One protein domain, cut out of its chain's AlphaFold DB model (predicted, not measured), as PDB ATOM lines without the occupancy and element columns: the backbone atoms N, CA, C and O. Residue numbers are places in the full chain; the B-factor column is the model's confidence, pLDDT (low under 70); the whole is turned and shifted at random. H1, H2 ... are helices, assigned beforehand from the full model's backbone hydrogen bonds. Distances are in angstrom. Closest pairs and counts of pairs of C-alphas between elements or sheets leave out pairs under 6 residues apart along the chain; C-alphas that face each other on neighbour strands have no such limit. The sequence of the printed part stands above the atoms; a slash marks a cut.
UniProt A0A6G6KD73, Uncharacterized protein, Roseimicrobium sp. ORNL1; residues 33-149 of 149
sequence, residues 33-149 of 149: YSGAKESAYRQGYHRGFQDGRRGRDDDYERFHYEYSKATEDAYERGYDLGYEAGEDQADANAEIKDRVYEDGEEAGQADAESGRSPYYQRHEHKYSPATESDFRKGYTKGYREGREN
ATOM      1  N   TYR A  33       2.249 -10.469   5.105       87.94
ATOM      2  CA  TYR A  33       3.589 -11.005   5.280       87.94
ATOM      3  C   TYR A  33       4.448 -10.044   6.103       87.94
ATOM      4  O   TYR A  33       4.167  -8.851   6.203       87.94
ATOM      5  N   SER A  34       5.530 -10.561   6.680       88.62
ATOM      6  CA  SER A  34       6.518  -9.761   7.399       88.62
ATOM      7  C   SER A  34       7.942 -10.203   7.062       88.62
ATOM      8  O   SER A  34       8.188 -11.340   6.639       88.62
ATOM      9  N   GLY A  35       8.894  -9.283   7.223       92.69
ATOM     10  CA  GLY A  35      10.318  -9.548   7.031       92.69
ATOM     11  C   GLY A  35      10.638 -10.085   5.633       92.69
ATOM     12  O   GLY A  35      10.212  -9.528   4.623       92.69
ATOM     13  N   ALA A  36      11.384 -11.191   5.567       93.31
ATOM     14  CA  ALA A  36      11.822 -11.784   4.301       93.31
ATOM     15  C   ALA A  36      10.656 -12.209   3.389       93.31
ATOM     16  O   ALA A  36      10.758 -12.078   2.172       93.31
ATOM     17  N   LYS A  37       9.529 -12.660   3.961       93.31
ATOM     18  CA  LYS A  37       8.346 -13.046   3.180       93.31
ATOM     19  C   LYS A  37       7.669 -11.843   2.526       93.31
ATOM     20  O   LYS A  37       7.234 -11.947   1.389       93.31
ATOM     21  N   GLU A  38       7.624 -10.696   3.205       93.88
ATOM     22  CA  GLU A  38       7.074  -9.462   2.624       93.88
ATOM     23  C   GLU A  38       7.925  -8.976   1.445       93.88
ATOM     24  O   GLU A  38       7.389  -8.572   0.413       93.88
ATOM     25  N   SER A  39       9.253  -9.051   1.579       93.44
ATOM     26  CA  SER A  39      10.169  -8.720   0.485       93.44
ATOM     27  C   SER A  39       9.981  -9.661  -0.707       93.44
ATOM     28  O   SER A  39       9.857  -9.184  -1.832       93.44
ATOM     29  N   ALA A  40       9.912 -10.972  -0.457       95.81
ATOM     30  CA  ALA A  40       9.703 -11.975  -1.497       95.81
ATOM     31  C   ALA A  40       8.355 -11.790  -2.208       95.81
ATOM     32  O   ALA A  40       8.315 -11.797  -3.431       95.81
ATOM     33  N   TYR A  41       7.282 -11.510  -1.462       95.62
ATOM     34  CA  TYR A  41       5.964 -11.210  -2.023       95.62
ATOM     35  C   TYR A  41       5.988 -10.004  -2.965       95.62
ATOM     36  O   TYR A  41       5.497 -10.062  -4.089       95.62
ATOM     37  N   ARG A  42       6.603  -8.895  -2.538       94.50
ATOM     38  CA  ARG A  42       6.722  -7.691  -3.381       94.50
ATOM     39  C   ARG A  42       7.546  -7.942  -4.637       94.50
ATOM     40  O   ARG A  42       7.241  -7.375  -5.685       94.50
ATOM     41  N   GLN A  43       8.595  -8.750  -4.519       95.50
ATOM     42  CA  GLN A  43       9.439  -9.116  -5.647       95.50
ATOM     43  C   GLN A  43       8.685 -10.007  -6.635       95.50
ATOM     44  O   GLN A  43       8.662  -9.674  -7.819       95.50
ATOM     45  N   GLY A  44       8.003 -11.045  -6.142       96.69
ATOM     46  CA  GLY A  44       7.110 -11.892  -6.928       96.69
ATOM     47  C   GLY A  44       6.093 -11.049  -7.688       96.69
ATOM     48  O   GLY A  44       6.081 -11.081  -8.913       96.69
ATOM     49  N   TYR A  45       5.364 -10.170  -6.991       96.25
ATOM     50  CA  TYR A  45       4.385  -9.261  -7.605       96.25
ATOM     51  C   TYR A  45       4.974  -8.412  -8.722       96.25
ATOM     52  O   TYR A  45       4.384  -8.259  -9.789       96.25
ATOM     53  N   HIS A  46       6.174  -7.875  -8.516       95.25
ATOM     54  CA  HIS A  46       6.834  -7.095  -9.546       95.25
ATOM     55  C   HIS A  46       7.197  -7.927 -10.785       95.25
ATOM     56  O   HIS A  46       7.078  -7.423 -11.904       95.25
ATOM     57  N   ARG A  47       7.656  -9.170 -10.598       96.31
ATOM     58  CA  ARG A  47       8.013 -10.086 -11.690       96.31
ATOM     59  C   ARG A  47       6.782 -10.552 -12.451       96.31
ATOM     60  O   ARG A  47       6.750 -10.357 -13.663       96.31
ATOM     61  N   GLY A  48       5.766 -11.028 -11.736       96.75
ATOM     62  CA  GLY A  48       4.488 -11.421 -12.315       96.75
ATOM     63  C   GLY A  48       3.905 -10.294 -13.153       96.75
ATOM     64  O   GLY A  48       3.676 -10.469 -14.342       96.75
ATOM     65  N   PHE A  49       3.822  -9.080 -12.600       95.75
ATOM     66  CA  PHE A  49       3.295  -7.920 -13.325       95.75
ATOM     67  C   PHE A  49       4.041  -7.616 -14.622       95.75
ATOM     68  O   PHE A  49       3.433  -7.239 -15.622       95.75
ATOM     69  N   GLN A  50       5.364  -7.762 -14.641       94.94
ATOM     70  CA  GLN A  50       6.121  -7.575 -15.877       94.94
ATOM     71  C   GLN A  50       5.842  -8.666 -16.906       94.94
ATOM     72  O   GLN A  50       5.832  -8.355 -18.097       94.94
ATOM     73  N   ASP A  51       5.684  -9.907 -16.457       96.25
ATOM     74  CA  ASP A  51       5.473 -11.058 -17.324       96.25
ATOM     75  C   ASP A  51       4.047 -11.063 -17.892       96.25
ATOM     76  O   ASP A  51       3.918 -11.100 -19.116       96.25
ATOM     77  N   GLY A  52       3.023 -10.831 -17.065       94.75
ATOM     78  CA  GLY A  52       1.636 -10.655 -17.514       94.75
ATOM     79  C   GLY A  52       1.489  -9.479 -18.480       94.75
ATOM     80  O   GLY A  52       0.992  -9.626 -19.593       94.75
ATOM     81  N   ARG A  53       2.099  -8.322 -18.173       94.25
ATOM     82  CA  ARG A  53       2.082  -7.157 -19.085       94.25
ATOM     83  C   ARG A  53       2.787  -7.412 -20.424       94.25
ATOM     84  O   ARG A  53       2.664  -6.617 -21.357       94.25
ATOM     85  N   ARG A  54       3.631  -8.442 -20.507       93.19
ATOM     86  CA  ARG A  54       4.369  -8.823 -21.719       93.19
ATOM     87  C   ARG A  54       3.778 -10.054 -22.406       93.19
ATOM     88  O   ARG A  54       4.335 -10.429 -23.436       93.19
ATOM     89  N   GLY A  55       2.718 -10.660 -21.863       90.69
ATOM     90  CA  GLY A  55       2.144 -11.913 -22.360       90.69
ATOM     91  C   GLY A  55       3.147 -13.069 -22.342       90.69
ATOM     92  O   GLY A  55       3.270 -13.797 -23.324       90.69
ATOM     93  N   ARG A  56       3.966 -13.158 -21.289       93.19
ATOM     94  CA  ARG A  56       4.873 -14.296 -21.063       93.19
ATOM     95  C   ARG A  56       4.153 -15.385 -20.290       93.19
ATOM     96  O   ARG A  56       3.180 -15.087 -19.633       93.19
ATOM     97  N   ASP A  57       4.686 -16.600 -20.289       91.62
ATOM     98  CA  ASP A  57       4.095 -17.686 -19.504       91.62
ATOM     99  C   ASP A  57       4.138 -17.396 -17.991       91.62
ATOM    100  O   ASP A  57       5.161 -16.922 -17.461       91.62
ATOM    101  N   ASP A  58       3.030 -17.729 -17.322       93.00
ATOM    102  CA  ASP A  58       2.858 -17.768 -15.868       93.00
ATOM    103  C   ASP A  58       3.720 -18.894 -15.266       93.00
ATOM    104  O   ASP A  58       3.331 -20.058 -15.197       93.00
ATOM    105  N   ASP A  59       4.967 -18.548 -14.949       94.94
ATOM    106  CA  ASP A  59       5.986 -19.464 -14.445       94.94
ATOM    107  C   ASP A  59       6.914 -18.706 -13.485       94.94
ATOM    108  O   ASP A  59       7.931 -18.115 -13.878       94.94
ATOM    109  N   TYR A  60       6.537 -18.701 -12.203       95.44
ATOM    110  CA  TYR A  60       7.347 -18.099 -11.147       95.44
ATOM    111  C   TYR A  60       8.624 -18.907 -10.854       95.44
ATOM    112  O   TYR A  60       9.616 -18.328 -10.395       95.44
ATOM    113  N   GLU A  61       8.635 -20.217 -11.141       96.69
ATOM    114  CA  GLU A  61       9.761 -21.125 -10.878       96.69
ATOM    115  C   GLU A  61      11.001 -20.759 -11.709       96.69
ATOM    116  O   GLU A  61      12.148 -20.937 -11.275       96.69
ATOM    117  N   ARG A  62      10.804 -20.120 -12.870       96.62
ATOM    118  CA  ARG A  62      11.876 -19.470 -13.646       96.62
ATOM    119  C   ARG A  62      12.749 -18.527 -12.808       96.62
ATOM    120  O   ARG A  62      13.919 -18.314 -13.141       96.62
ATOM    121  N   PHE A  63      12.213 -17.985 -11.715       95.81
ATOM    122  CA  PHE A  63      12.901 -17.093 -10.785       95.81
ATOM    123  C   PHE A  63      13.346 -17.783  -9.485       95.81
ATOM    124  O   PHE A  63      13.565 -17.098  -8.489       95.81
ATOM    125  N   HIS A  64      13.541 -19.107  -9.470       94.25
ATOM    126  CA  HIS A  64      13.940 -19.874  -8.273       94.25
ATOM    127  C   HIS A  64      15.187 -19.360  -7.532       94.25
ATOM    128  O   HIS A  64      15.389 -19.681  -6.364       94.25
ATOM    129  N   TYR A  65      16.045 -18.572  -8.184       95.31
ATOM    130  CA  TYR A  65      17.215 -17.940  -7.566       95.31
ATOM    131  C   TYR A  65      16.890 -16.632  -6.813       95.31
ATOM    132  O   TYR A  65      17.755 -16.100  -6.119       95.31
ATOM    133  N   GLU A  66      15.675 -16.093  -6.952       94.19
ATOM    134  CA  GLU A  66      15.209 -14.862  -6.296       94.19
ATOM    135  C   GLU A  66      14.512 -15.127  -4.954       94.19
ATOM    136  O   GLU A  66      14.295 -14.198  -4.175       94.19
ATOM    137  N   TYR A  67      14.197 -16.386  -4.647       95.19
ATOM    138  CA  TYR A  67      13.566 -16.782  -3.397       95.19
ATOM    139  C   TYR A  67      14.240 -18.009  -2.777       95.19
ATOM    140  O   TYR A  67      15.035 -18.717  -3.385       95.19
ATOM    141  N   SER A  68      13.936 -18.251  -1.506       96.12
ATOM    142  CA  SER A  68      14.308 -19.473  -0.794       96.12
ATOM    143  C   SER A  68      13.069 -20.328  -0.558       96.12
ATOM    144  O   SER A  68      11.961 -19.799  -0.528       96.12
ATOM    145  N   LYS A  69      13.246 -21.611  -0.227       95.31
ATOM    146  CA  LYS A  69      12.137 -22.487   0.190       95.31
ATOM    147  C   LYS A  69      11.289 -21.908   1.337       95.31
ATOM    148  O   LYS A  69      10.105 -22.191   1.450       95.31
ATOM    149  N   ALA A  70      11.878 -21.079   2.206       96.31
ATOM    150  CA  ALA A  70      11.155 -20.439   3.309       96.31
ATOM    151  C   ALA A  70      10.265 -19.260   2.865       96.31
ATOM    152  O   ALA A  70       9.365 -18.858   3.606       96.31
ATOM    153  N   THR A  71      10.532 -18.685   1.692       97.56
ATOM    154  CA  THR A  71       9.846 -17.506   1.142       97.56
ATOM    155  C   THR A  71       9.100 -17.789  -0.162       97.56
ATOM    156  O   THR A  71       8.423 -16.892  -0.645       97.56
ATOM    157  N   GLU A  72       9.221 -19.000  -0.703       97.25
ATOM    158  CA  GLU A  72       8.639 -19.463  -1.969       97.25
ATOM    159  C   GLU A  72       7.131 -19.218  -2.049       97.25
ATOM    160  O   GLU A  72       6.707 -18.468  -2.912       97.25
ATOM    161  N   ASP A  73       6.347 -19.693  -1.075       96.81
ATOM    162  CA  ASP A  73       4.890 -19.455  -1.031       96.81
ATOM    163  C   ASP A  73       4.531 -17.957  -1.055       96.81
ATOM    164  O   ASP A  73       3.594 -17.535  -1.721       96.81
ATOM    165  N   ALA A  74       5.306 -17.106  -0.372       96.44
ATOM    166  CA  ALA A  74       5.065 -15.665  -0.427       96.44
ATOM    167  C   ALA A  74       5.426 -15.085  -1.802       96.44
ATOM    168  O   ALA A  74       4.744 -14.188  -2.285       96.44
ATOM    169  N   TYR A  75       6.494 -15.584  -2.422       97.25
ATOM    170  CA  TYR A  75       6.923 -15.166  -3.749       97.25
ATOM    171  C   TYR A  75       5.903 -15.558  -4.821       97.25
ATOM    172  O   TYR A  75       5.474 -14.681  -5.562       97.25
ATOM    173  N   GLU A  76       5.484 -16.825  -4.853       97.81
ATOM    174  CA  GLU A  76       4.450 -17.377  -5.742       97.81
ATOM    175  C   GLU A  76       3.166 -16.548  -5.650       97.81
ATOM    176  O   GLU A  76       2.752 -15.934  -6.625       97.81
ATOM    177  N   ARG A  77       2.617 -16.362  -4.441       96.81
ATOM    178  CA  ARG A  77       1.404 -15.544  -4.238       96.81
ATOM    179  C   ARG A  77       1.548 -14.103  -4.706       96.81
ATOM    180  O   ARG A  77       0.569 -13.482  -5.115       96.81
ATOM    181  N   GLY A  78       2.744 -13.541  -4.558       96.50
ATOM    182  CA  GLY A  78       3.058 -12.236  -5.112       96.50
ATOM    183  C   GLY A  78       3.008 -12.285  -6.632       96.50
ATOM    184  O   GLY A  78       2.327 -11.460  -7.233       96.50
ATOM    185  N   TYR A  79       3.721 -13.246  -7.220       97.44
ATOM    186  CA  TYR A  79       3.844 -13.451  -8.657       97.44
ATOM    187  C   TYR A  79       2.488 -13.606  -9.331       97.44
ATOM    188  O   TYR A  79       2.191 -12.781 -10.187       97.44
ATOM    189  N   ASP A  80       1.648 -14.541  -8.887       96.38
ATOM    190  CA  ASP A  80       0.331 -14.808  -9.481       96.38
ATOM    191  C   ASP A  80      -0.518 -13.529  -9.549       96.38
ATOM    192  O   ASP A  80      -1.012 -13.135 -10.604       96.38
ATOM    193  N   LEU A  81      -0.616 -12.805  -8.426       95.25
ATOM    194  CA  LEU A  81      -1.393 -11.564  -8.360       95.25
ATOM    195  C   LEU A  81      -0.781 -10.455  -9.226       95.25
ATOM    196  O   LEU A  81      -1.487  -9.621  -9.793       95.25
ATOM    197  N   GLY A  82       0.549 -10.398  -9.277       95.38
ATOM    198  CA  GLY A  82       1.254  -9.487 -10.161       95.38
ATOM    199  C   GLY A  82       0.918  -9.780 -11.613       95.38
ATOM    200  O   GLY A  82       0.603  -8.854 -12.352       95.38
ATOM    201  N   TYR A  83       0.986 -11.052 -11.993       96.19
ATOM    202  CA  TYR A  83       0.766 -11.551 -13.341       96.19
ATOM    203  C   TYR A  83      -0.624 -11.182 -13.855       96.19
ATOM    204  O   TYR A  83      -0.709 -10.462 -14.850       96.19
ATOM    205  N   GLU A  84      -1.673 -11.521 -13.102       94.62
ATOM    206  CA  GLU A  84      -3.064 -11.149 -13.405       94.62
ATOM    207  C   GLU A  84      -3.215  -9.629 -13.596       94.62
ATOM    208  O   GLU A  84      -3.686  -9.159 -14.628       94.62
ATOM    209  N   ALA A  85      -2.691  -8.824 -12.663       92.00
ATOM    210  CA  ALA A  85      -2.748  -7.365 -12.778       92.00
ATOM    211  C   ALA A  85      -1.974  -6.814 -13.995       92.00
ATOM    212  O   ALA A  85      -2.282  -5.736 -14.513       92.00
ATOM    213  N   GLY A  86      -0.919  -7.513 -14.418       92.38
ATOM    214  CA  GLY A  86      -0.148  -7.188 -15.609       92.38
ATOM    215  C   GLY A  86      -0.933  -7.454 -16.893       92.38
ATOM    216  O   GLY A  86      -0.901  -6.602 -17.787       92.38
ATOM    217  N   GLU A  87      -1.623  -8.594 -16.968       94.25
ATOM    218  CA  GLU A  87      -2.510  -8.962 -18.081       94.25
ATOM    219  C   GLU A  87      -3.679  -7.984 -18.198       94.25
ATOM    220  O   GLU A  87      -3.827  -7.350 -19.242       94.25
ATOM    221  N   ASP A  88      -4.398  -7.727 -17.102       91.19
ATOM    222  CA  ASP A  88      -5.507  -6.764 -17.065       91.19
ATOM    223  C   ASP A  88      -5.089  -5.387 -17.606       91.19
ATOM    224  O   ASP A  88      -5.803  -4.728 -18.369       91.19
ATOM    225  N   GLN A  89      -3.893  -4.926 -17.227       90.12
ATOM    226  CA  GLN A  89      -3.363  -3.665 -17.728       90.12
ATOM    227  C   GLN A  89      -2.996  -3.740 -19.218       90.12
ATOM    228  O   GLN A  89      -3.128  -2.735 -19.926       90.12
ATOM    229  N   ALA A  90      -2.460  -4.860 -19.703       88.38
ATOM    230  CA  ALA A  90      -2.162  -5.027 -21.123       88.38
ATOM    231  C   ALA A  90      -3.449  -4.983 -21.958       88.38
ATOM    232  O   ALA A  90      -3.497  -4.228 -22.933       88.38
ATOM    233  N   ASP A  91      -4.489  -5.680 -21.509       88.25
ATOM    234  CA  ASP A  91      -5.799  -5.738 -22.156       88.25
ATOM    235  C   ASP A  91      -6.477  -4.368 -22.186       88.25
ATOM    236  O   ASP A  91      -6.862  -3.884 -23.253       88.25
ATOM    237  N   ALA A  92      -6.509  -3.656 -21.055       86.69
ATOM    238  CA  ALA A  92      -7.045  -2.296 -21.005       86.69
ATOM    239  C   ALA A  92      -6.299  -1.340 -21.959       86.69
ATOM    240  O   ALA A  92      -6.902  -0.477 -22.599       86.69
ATOM    241  N   ASN A  93      -4.975  -1.487 -22.085       87.94
ATOM    242  CA  ASN A  93      -4.197  -0.690 -23.033       87.94
ATOM    243  C   ASN A  93      -4.484  -1.066 -24.493       87.94
ATOM    244  O   ASN A  93      -4.393  -0.188 -25.350       87.94
ATOM    245  N   ALA A  94      -4.784  -2.332 -24.788       90.06
ATOM    246  CA  ALA A  94      -5.197  -2.759 -26.121       90.06
ATOM    247  C   ALA A  94      -6.553  -2.140 -26.486       90.06
ATOM    248  O   ALA A  94      -6.647  -1.462 -27.505       90.06
ATOM    249  N   GLU A  95      -7.545  -2.226 -25.596       92.88
ATOM    250  CA  GLU A  95      -8.875  -1.637 -25.811       92.88
ATOM    251  C   GLU A  95      -8.810  -0.114 -26.039       92.88
ATOM    252  O   GLU A  95      -9.473   0.430 -26.922       92.88
ATOM    253  N   ILE A  96      -7.973   0.598 -25.273       93.69
ATOM    254  CA  ILE A  96      -7.764   2.041 -25.468       93.69
ATOM    255  C   ILE A  96      -7.177   2.331 -26.854       93.69
ATOM    256  O   ILE A  96      -7.580   3.306 -27.491       93.69
ATOM    257  N   LYS A  97      -6.213   1.529 -27.318       93.88
ATOM    258  CA  LYS A  97      -5.606   1.718 -28.643       93.88
ATOM    259  C   LYS A  97      -6.606   1.463 -29.760       93.88
ATOM    260  O   LYS A  97      -6.635   2.257 -30.696       93.88
ATOM    261  N   ASP A  98      -7.425   0.424 -29.631       96.12
ATOM    262  CA  ASP A  98      -8.461   0.089 -30.608       96.12
ATOM    263  C   ASP A  98      -9.505   1.207 -30.694       96.12
ATOM    264  O   ASP A  98      -9.736   1.747 -31.774       96.12
ATOM    265  N   ARG A  99     -10.018   1.684 -29.553       97.50
ATOM    266  CA  ARG A  99     -10.947   2.826 -29.522       97.50
ATOM    267  C   ARG A  99     -10.352   4.078 -30.164       97.50
ATOM    268  O   ARG A  99     -11.013   4.753 -30.942       97.50
ATOM    269  N   VAL A 100      -9.102   4.415 -29.835       97.75
ATOM    270  CA  VAL A 100      -8.444   5.613 -30.382       97.75
ATOM    271  C   VAL A 100      -8.171   5.466 -31.884       97.75
ATOM    272  O   VAL A 100      -8.196   6.458 -32.615       97.75
ATOM    273  N   TYR A 101      -7.919   4.246 -32.359       98.25
ATOM    274  CA  TYR A 101      -7.832   3.950 -33.783       98.25
ATOM    275  C   TYR A 101      -9.176   4.198 -34.482       98.25
ATOM    276  O   TYR A 101      -9.201   4.954 -35.452       98.25
ATOM    277  N   GLU A 102     -10.277   3.648 -33.961       98.31
ATOM    278  CA  GLU A 102     -11.641   3.845 -34.484       98.31
ATOM    279  C   GLU A 102     -12.028   5.334 -34.517       98.31
ATOM    280  O   GLU A 102     -12.453   5.854 -35.549       98.31
ATOM    281  N   ASP A 103     -11.760   6.066 -33.432       98.50
ATOM    282  CA  ASP A 103     -11.940   7.523 -33.342       98.50
ATOM    283  C   ASP A 103     -11.181   8.281 -34.446       98.50
ATOM    284  O   ASP A 103     -11.634   9.319 -34.948       98.50
ATOM    285  N   GLY A 104      -9.994   7.774 -34.792       98.50
ATOM    286  CA  GLY A 104      -9.192   8.245 -35.907       98.50
ATOM    287  C   GLY A 104      -9.895   8.000 -37.234       98.50
ATOM    288  O   GLY A 104     -10.022   8.941 -38.015       98.50
ATOM    289  N   GLU A 105     -10.357   6.773 -37.489       98.69
ATOM    290  CA  GLU A 105     -11.076   6.410 -38.719       98.69
ATOM    291  C   GLU A 105     -12.275   7.325 -38.960       98.69
ATOM    292  O   GLU A 105     -12.360   7.955 -40.016       98.69
ATOM    293  N   GLU A 106     -13.131   7.490 -37.953       98.31
ATOM    294  CA  GLU A 106     -14.300   8.366 -38.030       98.31
ATOM    295  C   GLU A 106     -13.912   9.817 -38.346       98.31
ATOM    296  O   GLU A 106     -14.503  10.464 -39.214       98.31
ATOM    297  N   ALA A 107     -12.882  10.343 -37.672       98.50
ATOM    298  CA  ALA A 107     -12.406  11.705 -37.896       98.50
ATOM    299  C   ALA A 107     -11.822  11.897 -39.306       98.50
ATOM    300  O   ALA A 107     -12.029  12.941 -39.931       98.50
ATOM    301  N   GLY A 108     -11.095  10.894 -39.806       98.44
ATOM    302  CA  GLY A 108     -10.546  10.882 -41.157       98.44
ATOM    303  C   GLY A 108     -11.648  10.874 -42.210       98.44
ATOM    304  O   GLY A 108     -11.625  11.702 -43.123       98.44
ATOM    305  N   GLN A 109     -12.630   9.989 -42.046       98.31
ATOM    306  CA  GLN A 109     -13.775   9.883 -42.942       98.31
ATOM    307  C   GLN A 109     -14.571  11.194 -42.982       98.31
ATOM    308  O   GLN A 109     -14.808  11.734 -44.061       98.31
ATOM    309  N   ALA A 110     -14.887  11.777 -41.823       97.94
ATOM    310  CA  ALA A 110     -15.628  13.035 -41.748       97.94
ATOM    311  C   ALA A 110     -14.891  14.210 -42.421       97.94
ATOM    312  O   ALA A 110     -15.511  15.043 -43.092       97.94
ATOM    313  N   ASP A 111     -13.563  14.300 -42.262       98.25
ATOM    314  CA  ASP A 111     -12.764  15.327 -42.938       98.25
ATOM    315  C   ASP A 111     -12.735  15.110 -44.462       98.25
ATOM    316  O   ASP A 111     -12.821  16.090 -45.211       98.25
ATOM    317  N   ALA A 112     -12.652  13.858 -44.924       97.88
ATOM    318  CA  ALA A 112     -12.697  13.509 -46.343       97.88
ATOM    319  C   ALA A 112     -14.045  13.864 -46.989       97.88
ATOM    320  O   ALA A 112     -14.062  14.573 -47.998       97.88
ATOM    321  N   GLU A 113     -15.154  13.460 -46.368       96.94
ATOM    322  CA  GLU A 113     -16.523  13.770 -46.807       96.94
ATOM    323  C   GLU A 113     -16.786  15.283 -46.829       96.94
ATOM    324  O   GLU A 113     -17.459  15.811 -47.714       96.94
ATOM    325  N   SER A 114     -16.184  16.019 -45.891       96.44
ATOM    326  CA  SER A 114     -16.255  17.483 -45.832       96.44
ATOM    327  C   SER A 114     -15.323  18.193 -46.828       96.44
ATOM    328  O   SER A 114     -15.249  19.425 -46.823       96.44
ATOM    329  N   GLY A 115     -14.553  17.457 -47.638       96.38
ATOM    330  CA  GLY A 115     -13.599  18.012 -48.603       96.38
ATOM    331  C   GLY A 115     -12.397  18.725 -47.972       96.38
ATOM    332  O   GLY A 115     -11.744  19.546 -48.622       96.38
ATOM    333  N   ARG A 116     -12.095  18.455 -46.698       96.75
ATOM    334  CA  ARG A 116     -10.960  19.057 -45.986       96.75
ATOM    335  C   ARG A 116      -9.668  18.341 -46.352       96.75
ATOM    336  O   ARG A 116      -9.673  17.155 -46.652       96.75
ATOM    337  N   SER A 117      -8.538  19.044 -46.303       96.06
ATOM    338  CA  SER A 117      -7.218  18.417 -46.455       96.06
ATOM    339  C   SER A 117      -6.883  17.518 -45.251       96.06
ATOM    340  O   SER A 117      -7.276  17.864 -44.132       96.06
ATOM    341  N   PRO A 118      -6.123  16.421 -45.444       96.69
ATOM    342  CA  PRO A 118      -5.817  15.478 -44.371       96.69
ATOM    343  C   PRO A 118      -4.895  16.122 -43.325       96.69
ATOM    344  O   PRO A 118      -3.745  16.453 -43.615       96.69
ATOM    345  N   TYR A 119      -5.400  16.306 -42.104       97.81
ATOM    346  CA  TYR A 119      -4.678  16.920 -40.987       97.81
ATOM    347  C   TYR A 119      -5.187  16.378 -39.642       97.81
ATOM    348  O   TYR A 119      -6.002  17.011 -38.966       97.81
ATOM    349  N   TYR A 120      -4.694  15.197 -39.250       97.81
ATOM    350  CA  TYR A 120      -5.141  14.493 -38.039       97.81
ATOM    351  C   TYR A 120      -4.916  15.306 -36.757       97.81
ATOM    352  O   TYR A 120      -5.703  15.194 -35.822       97.81
ATOM    353  N   GLN A 121      -3.893  16.170 -36.723       98.19
ATOM    354  CA  GLN A 121      -3.577  16.999 -35.556       98.19
ATOM    355  C   GLN A 121      -4.678  18.014 -35.219       98.19
ATOM    356  O   GLN A 121      -4.709  18.548 -34.117       98.19
ATOM    357  N   ARG A 122      -5.638  18.261 -36.124       97.75
ATOM    358  CA  ARG A 122      -6.861  19.016 -35.792       97.75
ATOM    359  C   ARG A 122      -7.654  18.373 -34.652       97.75
ATOM    360  O   ARG A 122      -8.378  19.064 -33.941       97.75
ATOM    361  N   HIS A 123      -7.522  17.061 -34.506       97.62
ATOM    362  CA  HIS A 123      -8.230  16.237 -33.538       97.62
ATOM    363  C   HIS A 123      -7.332  15.868 -32.349       97.62
ATOM    364  O   HIS A 123      -7.547  14.840 -31.721       97.62
ATOM    365  N   GLU A 124      -6.337  16.701 -32.010       96.75
ATOM    366  CA  GLU A 124      -5.378  16.431 -30.920       96.75
ATOM    367  C   GLU A 124      -6.016  16.161 -29.551       96.75
ATOM    368  O   GLU A 124      -5.435  15.477 -28.719       96.75
ATOM    369  N   HIS A 125      -7.240  16.639 -29.328       97.06
ATOM    370  CA  HIS A 125      -8.006  16.396 -28.108       97.06
ATOM    371  C   HIS A 125      -8.621  14.984 -28.029       97.06
ATOM    372  O   HIS A 125      -9.129  14.618 -26.971       97.06
ATOM    373  N   LYS A 126      -8.599  14.202 -29.120       96.38
ATOM    374  CA  LYS A 126      -9.109  12.820 -29.176       96.38
ATOM    375  C   LYS A 126      -8.060  11.760 -28.828       96.38
ATOM    376  O   LYS A 126      -8.392  10.587 -28.697       96.38
ATOM    377  N   TYR A 127      -6.793  12.139 -28.685       96.62
ATOM    378  CA  TYR A 127      -5.722  11.193 -28.398       96.62
ATOM    379  C   TYR A 127      -4.726  11.748 -27.383       96.62
ATOM    380  O   TYR A 127      -4.673  12.938 -27.088       96.62
ATOM    381  N   SER A 128      -3.916  10.852 -26.828       96.00
ATOM    382  CA  SER A 128      -2.790  11.192 -25.961       96.00
ATOM    383  C   SER A 128      -1.473  10.959 -26.706       96.00
ATOM    384  O   SER A 128      -1.469  10.231 -27.701       96.00
ATOM    385  N   PRO A 129      -0.324  11.452 -26.212       94.75
ATOM    386  CA  PRO A 129       0.974  11.115 -26.805       94.75
ATOM    387  C   PRO A 129       1.234   9.602 -26.911       94.75
ATOM    388  O   PRO A 129       1.923   9.156 -27.824       94.75
ATOM    389  N   ALA A 130       0.673   8.795 -26.001       90.62
ATOM    390  CA  ALA A 130       0.824   7.339 -26.020       90.62
ATOM    391  C   ALA A 130      -0.022   6.651 -27.108       90.62
ATOM    392  O   ALA A 130       0.318   5.544 -27.521       90.62
ATOM    393  N   THR A 131      -1.101   7.293 -27.563       96.50
ATOM    394  CA  THR A 131      -2.080   6.734 -28.511       96.50
ATOM    395  C   THR A 131      -2.148   7.501 -29.839       96.50
ATOM    396  O   THR A 131      -2.858   7.088 -30.751       96.50
ATOM    397  N   GLU A 132      -1.366   8.577 -29.999       97.69
ATOM    398  CA  GLU A 132      -1.307   9.401 -31.217       97.69
ATOM    399  C   GLU A 132      -1.006   8.566 -32.465       97.69
ATOM    400  O   GLU A 132      -1.613   8.763 -33.517       97.69
ATOM    401  N   SER A 133      -0.067   7.618 -32.363       97.81
ATOM    402  CA  SER A 133       0.270   6.763 -33.502       97.81
ATOM    403  C   SER A 133      -0.919   5.921 -33.957       97.81
ATOM    404  O   SER A 133      -1.011   5.649 -35.154       97.81
ATOM    405  N   ASP A 134      -1.771   5.464 -33.044       98.12
ATOM    406  CA  ASP A 134      -2.915   4.616 -33.377       98.12
ATOM    407  C   ASP A 134      -4.050   5.468 -33.948       98.12
ATOM    408  O   ASP A 134      -4.547   5.155 -35.031       98.12
ATOM    409  N   PHE A 135      -4.299   6.644 -33.358       98.56
ATOM    410  CA  PHE A 135      -5.211   7.644 -33.918       98.56
ATOM    411  C   PHE A 135      -4.833   8.027 -35.351       98.56
ATOM    412  O   PHE A 135      -5.653   7.992 -36.263       98.56
ATOM    413  N   ARG A 136      -3.562   8.373 -35.586       98.62
ATOM    414  CA  ARG A 136      -3.070   8.782 -36.908       98.62
ATOM    415  C   ARG A 136      -3.254   7.683 -37.957       98.62
ATOM    416  O   ARG A 136      -3.558   7.997 -39.112       98.62
ATOM    417  N   LYS A 137      -3.025   6.414 -37.597       98.56
ATOM    418  CA  LYS A 137      -3.244   5.279 -38.509       98.56
ATOM    419  C   LYS A 137      -4.723   5.165 -38.872       98.56
ATOM    420  O   LYS A 137      -5.015   5.094 -40.065       98.56
ATOM    421  N   GLY A 138      -5.611   5.218 -37.876       98.50
ATOM    422  CA  GLY A 138      -7.059   5.238 -38.079       98.50
ATOM    423  C   GLY A 138      -7.476   6.394 -38.988       98.50
ATOM    424  O   GLY A 138      -8.037   6.173 -40.055       98.50
ATOM    425  N   TYR A 139      -7.045   7.617 -38.667       98.75
ATOM    426  CA  TYR A 139      -7.306   8.816 -39.472       98.75
ATOM    427  C   TYR A 139      -6.894   8.660 -40.928       98.75
ATOM    428  O   TYR A 139      -7.646   8.996 -41.838       98.75
ATOM    429  N   THR A 140      -5.695   8.130 -41.168       98.50
ATOM    430  CA  THR A 140      -5.195   7.933 -42.532       98.50
ATOM    431  C   THR A 140      -6.057   6.933 -43.306       98.50
ATOM    432  O   THR A 140      -6.321   7.150 -44.489       98.50
ATOM    433  N   LYS A 141      -6.501   5.851 -42.651       98.25
ATOM    434  CA  LYS A 141      -7.384   4.848 -43.253       98.25
ATOM    435  C   LYS A 141      -8.762   5.441 -43.557       98.25
ATOM    436  O   LYS A 141      -9.150   5.448 -44.723       98.25
ATOM    437  N   GLY A 142      -9.424   6.024 -42.558       98.19
ATOM    438  CA  GLY A 142     -10.753   6.615 -42.718       98.19
ATOM    439  C   GLY A 142     -10.788   7.754 -43.737       98.19
ATOM    440  O   GLY A 142     -11.702   7.829 -44.551       98.19
ATOM    441  N   TYR A 143      -9.747   8.596 -43.791       98.38
ATOM    442  CA  TYR A 143      -9.656   9.657 -44.800       98.38
ATOM    443  C   TYR A 143      -9.552   9.109 -46.227       98.38
ATOM    444  O   TYR A 143     -10.132   9.671 -47.156       98.38
ATOM    445  N   ARG A 144      -8.804   8.017 -46.430       97.56
ATOM    446  CA  ARG A 144      -8.715   7.361 -47.741       97.56
ATOM    447  C   ARG A 144     -10.067   6.776 -48.146       97.56
ATOM    448  O   ARG A 144     -10.497   7.000 -49.267       97.56
ATOM    449  N   GLU A 145     -10.730   6.074 -47.236       96.00
ATOM    450  CA  GLU A 145     -12.017   5.421 -47.503       96.00
ATOM    451  C   GLU A 145     -13.133   6.448 -47.757       96.00
ATOM    452  O   GLU A 145     -13.884   6.316 -48.720       96.00
ATOM    453  N   GLY A 146     -13.174   7.550 -47.001       94.62
ATOM    454  CA  GLY A 146     -14.124   8.645 -47.227       94.62
ATOM    455  C   GLY A 146     -13.921   9.420 -48.538       94.62
ATOM    456  O   GLY A 146     -14.779  10.206 -48.918       94.62
ATOM    457  N   ARG A 147     -12.793   9.231 -49.240       93.38
ATOM    458  CA  ARG A 147     -12.541   9.802 -50.579       93.38
ATOM    459  C   ARG A 147     -13.016   8.900 -51.717       93.38
ATOM    460  O   ARG A 147     -13.074   9.367 -52.854       93.38
ATOM    461  N   GLU A 148     -13.232   7.621 -51.430       88.88
ATOM    462  CA  GLU A 148     -13.626   6.600 -52.405       88.88
ATOM    463  C   GLU A 148     -15.155   6.439 -52.496       88.88
ATOM    464  O   GLU A 148     -15.640   5.890 -53.487       88.88
ATOM    465  N   ASN A 149     -15.889   6.960 -51.506       64.31
ATOM    466  CA  ASN A 149     -17.353   7.060 -51.476       64.31
ATOM    467  C   ASN A 149     -17.853   8.392 -52.053       64.31
ATOM    468  O   ASN A 149     -18.951   8.381 -52.656       64.31
TER     469      ASN A 149
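Overview. This is residues 33 to 149 of the 149 residues of an uncharacterized protein of Roseimicrobium sp. ORNL1 (UniProt A0A6G6KD73). One long helix, H2, makes a rod, with H1 packed on one end, and H4 and short H3 on the other. The printed part, 117 residues, is all helix in class. It is extended, radius of gyration of the C-alphas 22.0 A, spanning 69 by 23 by 16 A.

Along the chain. Find C-alpha 36 at (11.822, -11.784, 4.301); from there H1 runs to residue 52. H2, residues 72 to 113, is 61.2 A long. H3 is residues 120 to 126. H4, residues 132 to 145, ends at (-12.017, 5.421, -47.503).

Arrangement. Start at H2, the hub. Its residues 72 to 90 alone touch H1, at a shallow tilt of 31 degrees; the closest C-alphas, of Tyr 83 and Gly 48, are 3.9 A apart. H4 and H3 touch H2 too. Every O i to N i+4 pair is within hydrogen-bond range in H1 and H4, 37 of 38 in H2, and 0 of 3 in H3, where 3 of 4 O i to N i+3 pairs are.

Size, cuts and confidence. Residues 53 to 71 form a long link. The printed part has no cut; pLDDT is under 70 at residue 149.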